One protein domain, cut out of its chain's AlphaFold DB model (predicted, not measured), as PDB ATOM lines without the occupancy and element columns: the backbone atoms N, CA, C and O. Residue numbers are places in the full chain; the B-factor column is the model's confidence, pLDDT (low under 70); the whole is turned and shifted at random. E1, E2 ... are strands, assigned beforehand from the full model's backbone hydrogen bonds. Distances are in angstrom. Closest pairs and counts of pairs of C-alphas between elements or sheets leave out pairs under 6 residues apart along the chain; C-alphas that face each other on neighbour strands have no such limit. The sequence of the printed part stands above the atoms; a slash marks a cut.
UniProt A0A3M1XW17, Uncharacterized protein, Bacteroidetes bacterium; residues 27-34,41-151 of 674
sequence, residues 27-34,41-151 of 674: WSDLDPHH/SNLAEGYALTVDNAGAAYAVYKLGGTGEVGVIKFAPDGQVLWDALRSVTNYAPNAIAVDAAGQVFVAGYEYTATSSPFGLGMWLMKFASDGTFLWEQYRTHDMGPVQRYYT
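AT A GLANCE: This is residues 27 to 34 and 41 to 151 of the 674 residues of an uncharacterized protein of Bacteroidetes bacterium (UniProt A0A3M1XW17). Two twisted four-stranded sheets, E2 E3 E4 E5 and E6 E7 E8 E9, lie face to face as a sandwich with their strands crossed at 31 degrees; they are closest at the edge strands E2 and E6 and wider between E5 and E9. The short strand E1 lies apart from both sheets, and a tail with no named element, residues 140 to 151, follows E9. The printed part has 119 residues, with no named helix and nine named strands, E1 to E9 in chain order; both sheets are antiparallel in the orders given. The class is all strand, though under half of the residues, 59 of 119, are in named elements. The whole is compact, with a radius of gyration of the C-alphas of 14.9 A and spans of 43 by 31 by 29 A.

IN THESE COORDINATES: Find C-alpha 27 at (176.699, 112.415, 120.039); there E1 begins and runs to residue 29, 7.0 A. After the cut, look for C-alpha 44 at (168.052, 128.236, 126.220), where E2 begins; it runs to residue 51, 20.3 A, and bends by 62 degrees at residue 47. Then come E3, residues 57 to 63, 19.3 A; E4, residues 69 to 74, 16.9 A; and E5, residues 80 to 86, 17.4 A. E6, residues 91 to 98, 19.9 A, bends by 61 degrees at residue 94. E7 takes residues 104 to 110, 19.5 A; E8, residues 122 to 127, 17.3 A; and E9, residues 133 to 139, 18.6 A, ending at (150.003, 137.662, 111.404).

HOW THE PARTS SIT: E2 to E5 form one meander, each strand the antiparallel neighbour of the one before, and E6 to E9 form another. In the first, check the hairpins: N 47 and O 60 of E2 and E3 are 2.8 A apart, N 72 and O 59 of E4 and E3 2.9 A, N 84 and O 71 of E5 and E4 2.8 A, each within hydrogen-bond range. The tight link from E5 to E6 changes sheets. In the second, N 107 and O 95 of the hairpin E6 and E7 are 2.9 A apart, N 125 and O 106 of E8 and E7 2.8 A, N 137 and O 124 of E9 and E8 2.8 A, again within range. Between the sheets, the closest C-alphas of E2 and E6 are those of Tyr 47 and Asn 94, 5.6 A. Those of E5 and E9 are Ala 84 and Phe 133, 7.8 A, with centres 17.1 A apart.

THE WHOLE: The two C-alphas farthest apart, Ala 54 and Ser 115, are 44.2 A apart. Residues 35 to 40 are not printed; C-alphas 34 and 41 are 14.2 A apart across this cut. Of the links printed whole, E7 to E8 is long, with 11 residues, and the others are tight. The mean pLDDT of the printed part is 74.4; it is under 70 at residues 27 to 34, 41 to 47, 63 to 67, 111 to 120 and 140 to 151.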
ATOM      1  N   TRP A  27     176.282 111.086 119.614       69.81
ATOM      2  CA  TRP A  27     176.699 112.415 120.039       69.81
ATOM      3  C   TRP A  27     175.549 113.106 120.745       69.81
ATOM      4  O   TRP A  27     174.383 112.698 120.670       69.81
ATOM      5  N   SER A  28     175.895 114.155 121.475       67.75
ATOM      6  CA  SER A  28     174.941 114.860 122.296       67.75
ATOM      7  C   SER A  28     175.430 116.291 122.519       67.75
ATOM      8  O   SER A  28     176.592 116.480 122.865       67.75
ATOM      9  N   ASP A  29     174.570 117.287 122.303       67.19
ATOM     10  CA  ASP A  29     174.897 118.688 122.585       67.19
ATOM     11  C   ASP A  29     173.959 119.237 123.661       67.19
ATOM     12  O   ASP A  29     172.740 119.317 123.481       67.19
ATOM     13  N   LEU A  30     174.560 119.515 124.819       51.81
ATOM     14  CA  LEU A  30     173.917 119.944 126.060       51.81
ATOM     15  C   LEU A  30     173.613 121.438 126.085       51.81
ATOM     16  O   LEU A  30     172.846 121.854 126.956       51.81
ATOM     17  N   ASP A  31     174.211 122.225 125.191       54.12
ATOM     18  CA  ASP A  31     174.042 123.667 125.207       54.12
ATOM     19  C   ASP A  31     174.468 124.317 123.873       54.12
ATOM     20  O   ASP A  31     175.657 124.580 123.679       54.12
ATOM     21  N   PRO A  32     173.525 124.640 122.964       42.72
ATOM     22  CA  PRO A  32     173.860 125.269 121.688       42.72
ATOM     23  C   PRO A  32     174.411 126.703 121.829       42.72
ATOM     24  O   PRO A  32     174.737 127.326 120.822       42.72
ATOM     25  N   HIS A  33     174.540 127.271 123.039       50.75
ATOM     26  CA  HIS A  33     175.016 128.645 123.231       50.75
ATOM     27  C   HIS A  33     176.479 128.819 122.823       50.75
ATOM     28  O   HIS A  33     177.387 128.668 123.642       50.75
ATOM     29  N   HIS A  34     176.711 129.263 121.587       45.56
ATOM     30  CA  HIS A  34     178.030 129.610 121.061       45.56
ATOM     31  C   HIS A  34     178.436 131.095 121.268       45.56
ATOM     32  O   HIS A  34     179.600 131.423 121.037       45.56
ATOM     33  N   SER A  41     172.768 134.469 132.920       38.19
ATOM     34  CA  SER A  41     172.281 133.212 133.495       38.19
ATOM     35  C   SER A  41     170.816 132.974 133.122       38.19
ATOM     36  O   SER A  41     169.955 133.097 133.986       38.19
ATOM     37  N   ASN A  42     170.479 132.689 131.863       44.22
ATOM     38  CA  ASN A  42     169.109 132.292 131.525       44.22
ATOM     39  C   ASN A  42     169.083 131.232 130.413       44.22
ATOM     40  O   ASN A  42     169.710 131.368 129.369       44.22
ATOM     41  N   LEU A  43     168.351 130.158 130.700       46.47
ATOM     42  CA  LEU A  43     168.283 128.887 129.978       46.47
ATOM     43  C   LEU A  43     167.879 129.079 128.503       46.47
ATOM     44  O   LEU A  43     166.893 129.768 128.237       46.47
ATOM     45  N   ALA A  44     168.602 128.457 127.559       44.00
ATOM     46  CA  ALA A  44     168.052 128.236 126.220       44.00
ATOM     47  C   ALA A  44     166.991 127.147 126.295       44.00
ATOM     48  O   ALA A  44     167.141 126.129 126.968       44.00
ATOM     49  N   GLU A  45     165.924 127.356 125.551       54.66
ATOM     50  CA  GLU A  45     164.809 126.449 125.443       54.66
ATOM     51  C   GLU A  45     164.724 125.946 123.996       54.66
ATOM     52  O   GLU A  45     164.225 126.679 123.162       54.66
ATOM     53  N   GLY A  46     165.195 124.738 123.657       54.59
ATOM     54  CA  GLY A  46     164.848 124.051 122.395       54.59
ATOM     55  C   GLY A  46     163.357 123.669 122.314       54.59
ATOM     56  O   GLY A  46     162.805 123.200 123.309       54.59
ATOM     57  N   TYR A  47     162.679 123.899 121.185       68.19
ATOM     58  CA  TYR A  47     161.223 123.670 121.039       68.19
ATOM     59  C   TYR A  47     160.836 122.655 119.970       68.19
ATOM     60  O   TYR A  47     159.821 121.987 120.131       68.19
ATOM     61  N   ALA A  48     161.604 122.557 118.886       80.12
ATOM     62  CA  ALA A  48     161.325 121.619 117.809       80.12
ATOM     63  C   ALA A  48     162.620 121.184 117.115       80.12
ATOM     64  O   ALA A  48     163.612 121.924 117.117       80.12
ATOM     65  N   LEU A  49     162.586 119.995 116.520       85.81
ATOM     66  CA  LEU A  49     163.688 119.349 115.818       85.81
ATOM     67  C   LEU A  49     163.209 118.895 114.430       85.81
ATOM     68  O   LEU A  49     162.049 118.535 114.263       85.81
ATOM     69  N   THR A  50     164.093 118.899 113.437       90.06
ATOM     70  CA  THR A  50     163.885 118.214 112.153       90.06
ATOM     71  C   THR A  50     165.217 117.697 111.610       90.06
ATOM     72  O   THR A  50     166.281 118.122 112.067       90.06
ATOM     73  N   VAL A  51     165.182 116.771 110.652       90.81
ATOM     74  CA  VAL A  51     166.373 116.167 110.037       90.81
ATOM     75  C   VAL A  51     166.224 116.221 108.519       90.81
ATOM     76  O   VAL A  51     165.157 115.906 107.993       90.81
ATOM     77  N   ASP A  52     167.271 116.640 107.806       91.50
ATOM     78  CA  ASP A  52     167.263 116.634 106.339       91.50
ATOM     79  C   ASP A  52     167.640 115.266 105.746       91.50
ATOM     80  O   ASP A  52     168.060 114.338 106.434       91.50
ATOM     81  N   ASN A  53     167.538 115.146 104.421       88.25
ATOM     82  CA  ASN A  53     167.856 113.909 103.702       88.25
ATOM     83  C   ASN A  53     169.338 113.491 103.784       88.25
ATOM     84  O   ASN A  53     169.673 112.384 103.362       88.25
ATOM     85  N   ALA A  54     170.231 114.353 104.281       88.12
ATOM     86  CA  ALA A  54     171.636 114.034 104.519       88.12
ATOM     87  C   ALA A  54     171.904 113.610 105.977       88.12
ATOM     88  O   ALA A  54     173.034 113.246 106.306       88.12
ATOM     89  N   GLY A  55     170.889 113.638 106.845       86.75
ATOM     90  CA  GLY A  55     171.008 113.326 108.266       86.75
ATOM     91  C   GLY A  55     171.510 114.493 109.110       86.75
ATOM     92  O   GLY A  55     171.906 114.283 110.258       86.75
ATOM     93  N   ALA A  56     171.548 115.713 108.568       89.75
ATOM     94  CA  ALA A  56     171.842 116.885 109.378       89.75
ATOM     95  C   ALA A  56     170.602 117.247 110.202       89.75
ATOM     96  O   ALA A  56     169.491 117.310 109.670       89.75
ATOM     97  N   ALA A  57     170.796 117.478 111.497       90.12
ATOM     98  CA  ALA A  57     169.724 117.841 112.412       90.12
ATOM     99  C   ALA A  57     169.622 119.359 112.552       90.12
ATOM    100  O   ALA A  57     170.635 120.051 112.608       90.12
ATOM    101  N   TYR A  58     168.401 119.866 112.654       90.75
ATOM    102  CA  TYR A  58     168.105 121.281 112.838       90.75
ATOM    103  C   TYR A  58     167.225 121.432 114.062       90.75
ATOM    104  O   TYR A  58     166.161 120.815 114.131       90.75
ATOM    105  N   ALA A  59     167.641 122.263 115.008       87.06
ATOM    106  CA  ALA A  59     166.858 122.559 116.195       87.06
ATOM    107  C   ALA A  59     166.553 124.052 116.267       87.06
ATOM    108  O   ALA A  59     167.392 124.890 115.936       87.06
ATOM    109  N   VAL A  60     165.350 124.383 116.725       83.94
ATOM    110  CA  VAL A  60     164.985 125.758 117.076       83.94
ATOM    111  C   VAL A  60     164.967 125.912 118.587       83.94
ATOM    112  O   VAL A  60     164.429 125.057 119.294       83.94
ATOM    113  N   TYR A  61     165.514 127.018 119.080       78.50
ATOM    114  CA  TYR A  61     165.553 127.343 120.495       78.50
ATOM    115  C   TYR A  61     165.175 128.801 120.786       78.50
ATOM    116  O   TYR A  61     165.106 129.640 119.890       78.50
ATOM    117  N   LYS A  62     164.908 129.109 122.058       75.56
ATOM    118  CA  LYS A  62     164.687 130.463 122.574       75.56
ATOM    119  C   LYS A  62     165.680 130.785 123.675       75.56
ATOM    120  O   LYS A  62     165.843 129.982 124.586       75.56
ATOM    121  N   LEU A  63     166.274 131.970 123.650       69.94
ATOM    122  CA  LEU A  63     167.142 132.451 124.720       69.94
ATOM    123  C   LEU A  63     166.321 132.978 125.904       69.94
ATOM    124  O   LEU A  63     165.493 133.887 125.763       69.94
ATOM    125  N   GLY A  64     166.556 132.426 127.094       59.31
ATOM    126  CA  GLY A  64     165.985 132.944 128.329       59.31
ATOM    127  C   GLY A  64     166.485 134.366 128.621       59.31
ATOM    128  O   GLY A  64     167.636 134.711 128.372       59.31
ATOM    129  N   GLY A  65     165.620 135.221 129.168       57.97
ATOM    130  CA  GLY A  65     165.962 136.600 129.549       57.97
ATOM    131  C   GLY A  65     165.874 137.643 128.426       57.97
ATOM    132  O   GLY A  65     165.423 138.751 128.702       57.97
ATOM    133  N   THR A  66     166.230 137.304 127.182       60.69
ATOM    134  CA  THR A  66     166.112 138.210 126.015       60.69
ATOM    135  C   THR A  66     164.891 137.897 125.144       60.69
ATOM    136  O   THR A  66     164.292 138.806 124.572       60.69
ATOM    137  N   GLY A  67     164.457 136.631 125.109       64.25
ATOM    138  CA  GLY A  67     163.304 136.174 124.329       64.25
ATOM    139  C   GLY A  67     163.600 135.895 122.853       64.25
ATOM    140  O   GLY A  67     162.657 135.635 122.104       64.25
ATOM    141  N   GLU A  68     164.875 135.931 122.469       78.62
ATOM    142  CA  GLU A  68     165.367 135.754 121.101       78.62
ATOM    143  C   GLU A  68     165.183 134.316 120.621       78.62
ATOM    144  O   GLU A  68     165.200 133.389 121.430       78.62
ATOM    145  N   VAL A  69     165.025 134.127 119.312       82.81
ATOM    146  CA  VAL A  69     164.846 132.807 118.689       82.81
ATOM    147  C   VAL A  69     166.109 132.447 117.924       82.81
ATOM    148  O   VAL A  69     166.558 133.226 117.084       82.81
ATOM    149  N   GLY A  70     166.667 131.276 118.201       83.88
ATOM    150  CA  GLY A  70     167.817 130.734 117.495       83.88
ATOM    151  C   GLY A  70     167.481 129.467 116.721       83.88
ATOM    152  O   GLY A  70     166.558 128.730 117.070       83.88
ATOM    153  N   VAL A  71     168.228 129.228 115.652       88.94
ATOM    154  CA  VAL A  71     168.174 128.016 114.837       88.94
ATOM    155  C   VAL A  71     169.590 127.493 114.712       88.94
ATOM    156  O   VAL A  71     170.478 128.235 114.308       88.94
ATOM    157  N   ILE A  72     169.797 126.224 115.026       87.06
ATOM    158  CA  ILE A  72     171.109 125.584 114.965       87.06
ATOM    159  C   ILE A  72     171.053 124.360 114.059       87.06
ATOM    160  O   ILE A  72     170.060 123.626 114.059       87.06
ATOM    161  N   LYS A  73     172.121 124.145 113.288       90.25
ATOM    162  CA  LYS A  73     172.306 122.973 112.433       90.25
ATOM    163  C   LYS A  73     173.492 122.142 112.905       90.25
ATOM    164  O   LYS A  73     174.603 122.655 113.027       90.25
ATOM    165  N   PHE A  74     173.268 120.842 113.041       85.44
ATOM    166  CA  PHE A  74     174.271 119.833 113.353       85.44
ATOM    167  C   PHE A  74     174.530 118.943 112.140       85.44
ATOM    168  O   PHE A  74     173.598 118.499 111.468       85.44
ATOM    169  N   ALA A  75     175.793 118.631 111.880       84.88
ATOM    170  CA  ALA A  75     176.173 117.528 111.014       84.88
ATOM    171  C   ALA A  75     175.743 116.176 111.629       84.88
ATOM    172  O   ALA A  75     175.478 116.096 112.833       84.88
ATOM    173  N   PRO A  76     175.687 115.083 110.842       82.06
ATOM    174  CA  PRO A  76     175.308 113.762 111.353       82.06
ATOM    175  C   PRO A  76     176.185 113.229 112.499       82.06
ATOM    176  O   PRO A  76     175.737 112.342 113.230       82.06
ATOM    177  N   ASP A  77     177.409 113.745 112.640       75.06
ATOM    178  CA  ASP A  77     178.383 113.431 113.694       75.06
ATOM    179  C   ASP A  77     178.302 114.373 114.913       75.06
ATOM    180  O   ASP A  77     179.066 114.210 115.862       75.06
ATOM    181  N   GLY A  78     177.376 115.336 114.904       73.12
ATOM    182  CA  GLY A  78     177.126 116.264 116.006       73.12
ATOM    183  C   GLY A  78     177.890 117.578 115.922       73.12
ATOM    184  O   GLY A  78     177.694 118.436 116.779       73.12
ATOM    185  N   GLN A  79     178.726 117.789 114.900       75.25
ATOM    186  CA  GLN A  79     179.397 119.078 114.728       75.25
ATOM    187  C   GLN A  79     178.388 120.181 114.407       75.25
ATOM    188  O   GLN A  79     177.594 120.051 113.472       75.25
ATOM    189  N   VAL A  80     178.453 121.296 115.134       80.31
ATOM    190  CA  VAL A  80     177.680 122.498 114.805       80.31
ATOM    191  C   VAL A  80     178.193 123.065 113.484       80.31
ATOM    192  O   VAL A  80     179.341 123.493 113.378       80.31
ATOM    193  N   LEU A  81     177.334 123.066 112.466       84.38
ATOM    194  CA  LEU A  81     177.638 123.626 111.150       84.38
ATOM    195  C   LEU A  81     177.387 125.133 111.116       84.38
ATOM    196  O   LEU A  81     178.154 125.868 110.495       84.38
ATOM    197  N   TRP A  82     176.320 125.586 111.771       89.12
ATOM    198  CA  TRP A  82     176.018 126.996 111.996       89.12
ATOM    199  C   TRP A  82     174.967 127.152 113.097       89.12
ATOM    200  O   TRP A  82     174.172 126.244 113.343       89.12
ATOM    201  N   ASP A  83     174.953 128.331 113.716       85.62
ATOM    202  CA  ASP A  83     173.984 128.758 114.723       85.62
ATOM    203  C   ASP A  83     173.550 130.197 114.405       85.62
ATOM    204  O   ASP A  83     174.373 131.111 114.315       85.62
ATOM    205  N   ALA A  84     172.259 130.381 114.147       87.25
ATOM    206  CA  ALA A  84     171.672 131.616 113.656       87.25
ATOM    207  C   ALA A  84     170.688 132.176 114.681       87.25
ATOM    208  O   ALA A  84     169.624 131.605 114.913       87.25
ATOM    209  N   LEU A  85     171.015 133.339 115.247       84.50
ATOM    210  CA  LEU A  85     170.178 134.017 116.230       84.50
ATOM    211  C   LEU A  85     169.375 135.159 115.602       84.50
ATOM    212  O   LEU A  85     169.886 135.955 114.809       84.50
ATOM    213  N   ARG A  86     168.110 135.284 116.004       86.25
ATOM    214  CA  ARG A  86     167.243 136.415 115.673       86.25
ATOM    215  C   ARG A  86     166.797 137.127 116.933       86.25
ATOM    216  O   ARG A  86     166.069 136.572 117.758       86.25
ATOM    217  N   SER A  87     167.183 138.397 117.020       85.00
ATOM    218  CA  SER A  87     166.766 139.289 118.094       85.00
ATOM    219  C   SER A  87     165.298 139.679 117.946       85.00
ATOM    220  O   SER A  87     164.957 140.693 117.338       85.00
ATOM    221  N   VAL A  88     164.429 138.838 118.494       78.06
ATOM    222  CA  VAL A  88     162.988 139.064 118.615       78.06
ATOM    223  C   VAL A  88     162.597 139.048 120.084       78.06
ATOM    224  O   VAL A  88     163.212 138.369 120.899       78.06
ATOM    225  N   THR A  89     161.564 139.804 120.434       74.38
ATOM    226  CA  THR A  89     160.985 139.789 121.779       74.38
ATOM    227  C   THR A  89     159.677 139.022 121.750       74.38
ATOM    228  O   THR A  89     158.945 139.108 120.770       74.38
ATOM    229  N   ASN A  90     159.341 138.332 122.841       75.31
ATOM    230  CA  ASN A  90     158.032 137.695 123.044       75.31
ATOM    231  C   ASN A  90     157.696 136.507 122.129       75.31
ATOM    232  O   ASN A  90     156.605 135.957 122.249       75.31
ATOM    233  N   TYR A  91     158.600 136.051 121.266       80.88
ATOM    234  CA  TYR A  91     158.326 134.909 120.394       80.88
ATOM    235  C   TYR A  91     158.554 133.586 121.129       80.88
ATOM    236  O   TYR A  91     159.436 133.458 121.980       80.88
ATOM    237  N   ALA A  92     157.709 132.603 120.846       79.19
ATOM    238  CA  ALA A  92     157.837 131.223 121.287       79.19
ATOM    239  C   ALA A  92     157.871 130.336 120.032       79.19
ATOM    240  O   ALA A  92     156.836 130.210 119.363       79.19
ATOM    241  N   PRO A  93     159.048 129.801 119.654       82.12
ATOM    242  CA  PRO A  93     159.154 128.902 118.514       82.12
ATOM    243  C   PRO A  93     158.453 127.590 118.829       82.12
ATOM    244  O   PRO A  93     158.323 127.213 119.991       82.12
ATOM    245  N   ASN A  94     157.955 126.922 117.795       80.25
ATOM    246  CA  ASN A  94     157.042 125.806 118.002       80.25
ATOM    247  C   ASN A  94     157.113 124.731 116.921       80.25
ATOM    248  O   ASN A  94     156.897 123.561 117.205       80.25
ATOM    249  N   ALA A  95     157.410 125.129 115.687       87.12
ATOM    250  CA  ALA A  95     157.577 124.220 114.568       87.12
ATOM    251  C   ALA A  95     158.817 124.612 113.766       87.12
ATOM    252  O   ALA A  95     159.094 125.801 113.582       87.12
ATOM    253  N   ILE A  96     159.530 123.609 113.265       91.88
ATOM    254  CA  ILE A  96     160.652 123.755 112.341       91.88
ATOM    255  C   ILE A  96     160.465 122.769 111.189       91.88
ATOM    256  O   ILE A  96     159.987 121.657 111.394       91.88
ATOM    257  N   ALA A  97     160.819 123.178 109.977       94.38
ATOM    258  CA  ALA A  97     160.877 122.289 108.826       94.38
ATOM    259  C   ALA A  97     162.009 122.709 107.890       94.38
ATOM    260  O   ALA A  97     162.349 123.890 107.811       94.38
ATOM    261  N   VAL A  98     162.566 121.744 107.167       95.50
ATOM    262  CA  VAL A  98     163.634 121.961 106.191       95.50
ATOM    263  C   VAL A  98     163.183 121.466 104.821       95.50
ATOM    264  O   VAL A  98     162.592 120.392 104.707       95.50
ATOM    265  N   ASP A  99     163.400 122.269 103.782       94.50
ATOM    266  CA  ASP A  99     163.091 121.869 102.410       94.50
ATOM    267  C   ASP A  99     164.226 121.039 101.778       94.50
ATOM    268  O   ASP A  99     165.309 120.869 102.339       94.50
ATOM    269  N   ALA A 100     163.997 120.524 100.567       91.38
ATOM    270  CA  ALA A 100     164.987 119.714  99.852       91.38
ATOM    271  C   ALA A 100     166.266 120.484  99.456       91.38
ATOM    272  O   ALA A 100     167.272 119.860  99.119       91.38
ATOM    273  N   ALA A 101     166.237 121.821  99.479       92.38
ATOM    274  CA  ALA A 101     167.394 122.680  99.248       92.38
ATOM    275  C   ALA A 101     168.120 123.053 100.557       92.38
ATOM    276  O   ALA A 101     169.113 123.781 100.522       92.38
ATOM    277  N   GLY A 102     167.650 122.560 101.707       93.44
ATOM    278  CA  GLY A 102     168.202 122.861 103.021       93.44
ATOM    279  C   GLY A 102     167.763 124.216 103.579       93.44
ATOM    280  O   GLY A 102     168.354 124.666 104.557       93.44
ATOM    281  N   GLN A 103     166.779 124.896 102.978       95.56
ATOM    282  CA  GLN A 103     166.229 126.128 103.544       95.56
ATOM    283  C   GLN A 103     165.350 125.785 104.742       95.56
ATOM    284  O   GLN A 103     164.565 124.836 104.702       95.56
ATOM    285  N   VAL A 104     165.480 126.569 105.806       96.75
ATOM    286  CA  VAL A 104     164.843 126.278 107.089       96.75
ATOM    287  C   VAL A 104     163.697 127.241 107.317       96.75
ATOM    288  O   VAL A 104     163.851 128.453 107.185       96.75
ATOM    289  N   PHE A 105     162.552 126.697 107.697       96.88
ATOM    290  CA  PHE A 105     161.375 127.443 108.098       96.88
ATOM    291  C   PHE A 105     161.134 127.222 109.579       96.88
ATOM    292  O   PHE A 105     161.251 126.099 110.071       96.88
ATOM    293  N   VAL A 106     160.755 128.282 110.279       94.25
ATOM    294  CA  VAL A 106     160.421 128.230 111.700       94.25
ATOM    295  C   VAL A 106     159.127 128.984 111.925       94.25
ATOM    296  O   VAL A 106     159.012 130.133 111.511       94.25
ATOM    297  N   ALA A 107     158.174 128.361 112.606       91.38
ATOM    298  CA  ALA A 107     156.916 128.990 112.970       91.38
ATOM    299  C   ALA A 107     156.690 128.943 114.481       91.38
ATOM    300  O   ALA A 107     157.165 128.049 115.191       91.38
ATOM    301  N   GLY A 108     155.923 129.907 114.969       86.38
ATOM    302  CA  GLY A 108     155.582 130.001 116.375       86.38
ATOM    303  C   GLY A 108     154.519 131.051 116.642       86.38
ATOM    304  O   GLY A 108     153.852 131.550 115.733       86.38
ATOM    305  N   TYR A 109     154.352 131.375 117.916       79.25
ATOM    306  CA  TYR A 109     153.406 132.387 118.374       79.25
ATOM    307  C   TYR A 109     154.109 133.447 119.222       79.25
ATOM    308  O   TYR A 109     155.199 133.229 119.754       79.25
ATOM    309  N   GLU A 110     153.495 134.617 119.335       77.81
ATOM    310  CA  GLU A 110     153.922 135.670 120.257       77.81
ATOM    311  C   GLU A 110     153.210 135.531 121.615       77.81
ATOM    312  O   GLU A 110     152.048 135.137 121.649       77.81
ATOM    313  N   TYR A 111     153.867 135.873 122.730       67.56
ATOM    314  CA  TYR A 111     153.328 135.857 124.099       67.56
ATOM    315  C   TYR A 111     153.477 137.220 124.802       67.56
ATOM    316  O   TYR A 111     154.568 137.777 124.826       67.56
ATOM    317  N   THR A 112     152.441 137.747 125.468       56.28
ATOM    318  CA  THR A 112     152.567 139.012 126.229       56.28
ATOM    319  C   THR A 112     152.996 138.811 127.686       56.28
ATOM    320  O   THR A 112     152.390 138.027 128.407       56.28
ATOM    321  N   ALA A 113     153.976 139.590 128.161       50.12
ATOM    322  CA  ALA A 113     154.509 139.536 129.533       50.12
ATOM    323  C   ALA A 113     153.567 140.060 130.645       50.12
ATOM    324  O   ALA A 113     153.854 139.893 131.830       50.12
ATOM    325  N   THR A 114     152.449 140.703 130.304       42.69
ATOM    326  CA  THR A 114     151.422 141.103 131.281       42.69
ATOM    327  C   THR A 114     150.529 139.911 131.620       42.69
ATOM    328  O   THR A 114     150.342 139.052 130.776       42.69
ATOM    329  N   SER A 115     149.927 139.871 132.810       41.69
ATOM    330  CA  SER A 115     149.051 138.811 133.362       41.69
ATOM    331  C   SER A 115     147.833 138.356 132.518       41.69
ATOM    332  O   SER A 115     146.994 137.602 133.009       41.69
ATOM    333  N   SER A 116     147.736 138.771 131.255       39.69
ATOM    334  CA  SER A 116     146.958 138.119 130.202       39.69
ATOM    335  C   SER A 116     147.807 137.021 129.559       39.69
ATOM    336  O   SER A 116     148.764 137.349 128.859       39.69
ATOM    337  N   PRO A 117     147.478 135.731 129.713       42.38
ATOM    338  CA  PRO A 117     148.235 134.645 129.094       42.38
ATOM    339  C   PRO A 117     148.046 134.570 127.563       42.38
ATOM    340  O   PRO A 117     148.074 133.493 126.999       42.38
ATOM    341  N   PHE A 118     147.780 135.670 126.861       49.12
ATOM    342  CA  PHE A 118     147.170 135.669 125.533       49.12
ATOM    343  C   PHE A 118     148.241 135.885 124.461       49.12
ATOM    344  O   PHE A 118     148.964 136.879 124.499       49.12
ATOM    345  N   GLY A 119     148.360 134.952 123.513       52.84
ATOM    346  CA  GLY A 119     149.153 135.207 122.316       52.84
ATOM    347  C   GLY A 119     148.411 136.175 121.401       52.84
ATOM    348  O   GLY A 119     147.186 136.116 121.338       52.84
ATOM    349  N   LEU A 120     149.127 137.093 120.748       55.78
ATOM    350  CA  LEU A 120     148.536 138.142 119.899       55.78
ATOM    351  C   LEU A 120     148.704 137.877 118.396       55.78
ATOM    352  O   LEU A 120     147.995 138.477 117.590       55.78
ATOM    353  N   GLY A 121     149.600 136.964 118.014       72.06
ATOM    354  CA  GLY A 121     149.871 136.672 116.614       72.06
ATOM    355  C   GLY A 121     150.696 135.409 116.396       72.06
ATOM    356  O   GLY A 121     151.343 134.888 117.310       72.06
ATOM    357  N   MET A 122     150.635 134.917 115.164       84.38
ATOM    358  CA  MET A 122     151.495 133.863 114.631       84.38
ATOM    359  C   MET A 122     152.646 134.509 113.866       84.38
ATOM    360  O   MET A 122     152.453 135.530 113.206       84.38
ATOM    361  N   TRP A 123     153.817 133.889 113.898       89.31
ATOM    362  CA  TRP A 123     154.950 134.291 113.078       89.31
ATOM    363  C   TRP A 123     155.544 133.099 112.328       89.31
ATOM    364  O   TRP A 123     155.421 131.948 112.753       89.31
ATOM    365  N   LEU A 124     156.188 133.401 111.204       93.88
ATOM    366  CA  LEU A 124     156.885 132.466 110.331       93.88
ATOM    367  C   LEU A 124     158.179 133.124 109.847       93.88
ATOM    368  O   LEU A 124     158.151 134.222 109.302       93.88
ATOM    369  N   MET A 125     159.307 132.450 110.015       95.38
ATOM    370  CA  MET A 125     160.619 132.895 109.555       95.38
ATOM    371  C   MET A 125     161.203 131.898 108.569       95.38
ATOM    372  O   MET A 125     160.948 130.695 108.669       95.38
ATOM    373  N   LYS A 126     162.047 132.403 107.674       96.69
ATOM    374  CA  LYS A 126     162.854 131.589 106.773       96.69
ATOM    375  C   LYS A 126     164.336 131.931 106.879       96.69
ATOM    376  O   LYS A 126     164.713 133.104 106.914       96.69
ATOM    377  N   PHE A 127     165.162 130.895 106.840       96.31
ATOM    378  CA  PHE A 127     166.615 130.948 106.795       96.31
ATOM    379  C   PHE A 127     167.124 130.185 105.564       96.31
ATOM    380  O   PHE A 127     166.521 129.206 105.117       96.31
ATOM    381  N   ALA A 128     168.226 130.647 104.986       96.62
ATOM    382  CA  ALA A 128     168.959 129.932 103.956       96.62
ATOM    383  C   ALA A 128     169.680 128.708 104.547       96.62
ATOM    384  O   ALA A 128     169.786 128.549 105.762       96.62
ATOM    385  N   SER A 129     170.212 127.851 103.677       95.06
ATOM    386  CA  SER A 129     170.905 126.615 104.064       95.06
ATOM    387  C   SER A 129     172.188 126.826 104.875       95.06
ATOM    388  O   SER A 129     172.689 125.881 105.491       95.06
ATOM    389  N   ASP A 130     172.726 128.045 104.861       94.19
ATOM    390  CA  ASP A 130     173.894 128.490 105.628       94.19
ATOM    391  C   ASP A 130     173.524 129.232 106.929       94.19
ATOM    392  O   ASP A 130     174.403 129.779 107.590       94.19
ATOM    393  N   GLY A 131     172.238 129.271 107.294       92.94
ATOM    394  CA  GLY A 131     171.744 129.973 108.480       92.94
ATOM    395  C   GLY A 131     171.448 131.460 108.259       92.94
ATOM    396  O   GLY A 131     170.950 132.125 109.166       92.94
ATOM    397  N   THR A 132     171.684 132.009 107.061       95.50
ATOM    398  CA  THR A 132     171.367 133.415 106.769       95.50
ATOM    399  C   THR A 132     169.861 133.653 106.839       95.50
ATOM    400  O   THR A 132     169.087 133.012 106.130       95.50
ATOM    401  N   PHE A 133     169.420 134.610 107.652       95.19
ATOM    402  CA  PHE A 133     168.015 135.009 107.697       95.19
ATOM    403  C   PHE A 133     167.550 135.621 106.366       95.19
ATOM    404  O   PHE A 133     168.219 136.494 105.815       95.19
ATOM    405  N   LEU A 134     166.387 135.188 105.870       95.56
ATOM    406  CA  LEU A 134     165.837 135.631 104.588       95.56
ATOM    407  C   LEU A 134     164.631 136.551 104.753       95.56
ATOM    408  O   LEU A 134     164.636 137.669 104.241       95.56
ATOM    409  N   TRP A 135     163.583 136.087 105.432       95.75
ATOM    410  CA  TRP A 135     162.359 136.863 105.612       95.75
ATOM    411  C   TRP A 135     161.539 136.370 106.798       95.75
ATOM    412  O   TRP A 135     161.704 135.251 107.285       95.75
ATOM    413  N   GLU A 136     160.631 137.229 107.245       94.06
ATOM    414  CA  GLU A 136     159.718 136.988 108.351       94.06
ATOM    415  C   GLU A 136     158.321 137.476 107.975       94.06
ATOM    416  O   GLU A 136     158.164 138.530 107.358       94.06
ATOM    417  N   GLN A 137     157.321 136.689 108.348       93.06
ATOM    418  CA  GLN A 137     155.913 137.027 108.273       93.06
ATOM    419  C   GLN A 137     155.324 136.998 109.671       93.06
ATOM    420  O   GLN A 137     155.592 136.090 110.456       93.06
ATOM    421  N   TYR A 138     154.495 137.991 109.959       87.94
ATOM    422  CA  TYR A 138     153.780 138.103 111.216       87.94
ATOM    423  C   TYR A 138     152.309 138.359 110.928       87.94
ATOM    424  O   TYR A 138     151.956 139.218 110.116       87.94
ATOM    425  N   ARG A 139     151.443 137.609 111.603       77.75
ATOM    426  CA  ARG A 139     150.003 137.662 111.404       77.75
ATOM    427  C   ARG A 139     149.281 137.892 112.723       77.75
ATOM    428  O   ARG A 139     149.222 137.006 113.572       77.75
ATOM    429  N   THR A 140     148.652 139.061 112.836       65.44
ATOM    430  CA  THR A 140     147.676 139.391 113.880       65.44
ATOM    431  C   THR A 140     146.313 138.824 113.487       65.44
ATOM    432  O   THR A 140     145.537 139.482 112.796       65.44
ATOM    433  N   HIS A 141     146.001 137.594 113.866       57.59
ATOM    434  CA  HIS A 141     144.600 137.308 114.171       57.59
ATOM    435  C   HIS A 141     144.425 137.580 115.653       57.59
ATOM    436  O   HIS A 141     145.357 137.319 116.415       57.59
ATOM    437  N   ASP A 142     143.260 138.098 116.061       51.50
ATOM    438  CA  ASP A 142     142.859 138.007 117.461       51.50
ATOM    439  C   ASP A 142     143.112 136.542 117.836       51.50
ATOM    440  O   ASP A 142     142.529 135.639 117.250       51.50
ATOM    441  N   MET A 143     144.120 136.270 118.654       49.97
ATOM    442  CA  MET A 143     144.469 134.911 119.085       49.97
ATOM    443  C   MET A 143     143.859 134.637 120.465       49.97
ATOM    444  O   MET A 143     143.862 133.501 120.936       49.97
ATOM    445  N   GLY A 144     143.230 135.671 121.045       46.09
ATOM    446  CA  GLY A 144     142.474 135.663 122.285       46.09
ATOM    447  C   GLY A 144     143.158 134.907 123.418       46.09
ATOM    448  O   GLY A 144     144.360 134.643 123.390       46.09
ATOM    449  N   PRO A 145     142.415 134.565 124.476       40.28
ATOM    450  CA  PRO A 145     142.990 133.861 125.582       40.28
ATOM    451  C   PRO A 145     143.574 132.506 125.235       40.28
ATOM    452  O   PRO A 145     142.847 131.519 125.160       40.28
ATOM    453  N   VAL A 146     144.905 132.414 125.181       40.03
ATOM    454  CA  VAL A 146     145.576 131.177 125.572       40.03
ATOM    455  C   VAL A 146     145.403 131.089 127.083       40.03
ATOM    456  O   VAL A 146     146.292 131.395 127.864       40.03
ATOM    457  N   GLN A 147     144.232 130.659 127.552       35.97
ATOM    458  CA  GLN A 147     144.283 129.926 128.802       35.97
ATOM    459  C   GLN A 147     145.195 128.736 128.500       35.97
ATOM    460  O   GLN A 147     144.870 127.897 127.657       35.97
ATOM    461  N   ARG A 148     146.343 128.667 129.186       37.38
ATOM    462  CA  ARG A 148     146.845 127.370 129.634       37.38
ATOM    463  C   ARG A 148     145.693 126.778 130.432       37.38
ATOM    464  O   ARG A 148     145.613 126.951 131.646       37.38
ATOM    465  N   TYR A 149     144.731 126.178 129.743       35.09
ATOM    466  CA  TYR A 149     143.848 125.238 130.373       35.09
ATOM    467  C   TYR A 149     144.788 124.105 130.751       35.09
ATOM    468  O   TYR A 149     145.070 123.208 129.969       35.09
ATOM    469  N   TYR A 150     145.294 124.180 131.980       36.06
ATOM    470  CA  TYR A 150     145.611 123.011 132.776       36.06
ATOM    471  C   TYR A 150     144.285 122.269 133.031       36.06
ATOM    472  O   TYR A 150     143.840 122.112 134.161       36.06
ATOM    473  N   THR A 151     143.572 121.891 131.971       34.38
ATOM    474  CA  THR A 151     142.650 120.768 132.028       34.38
ATOM    475  C   THR A 151     143.567 119.589 131.849       34.38
ATOM    476  O   THR A 151     144.215 119.486 130.807       34.38
TER     477      THR A 151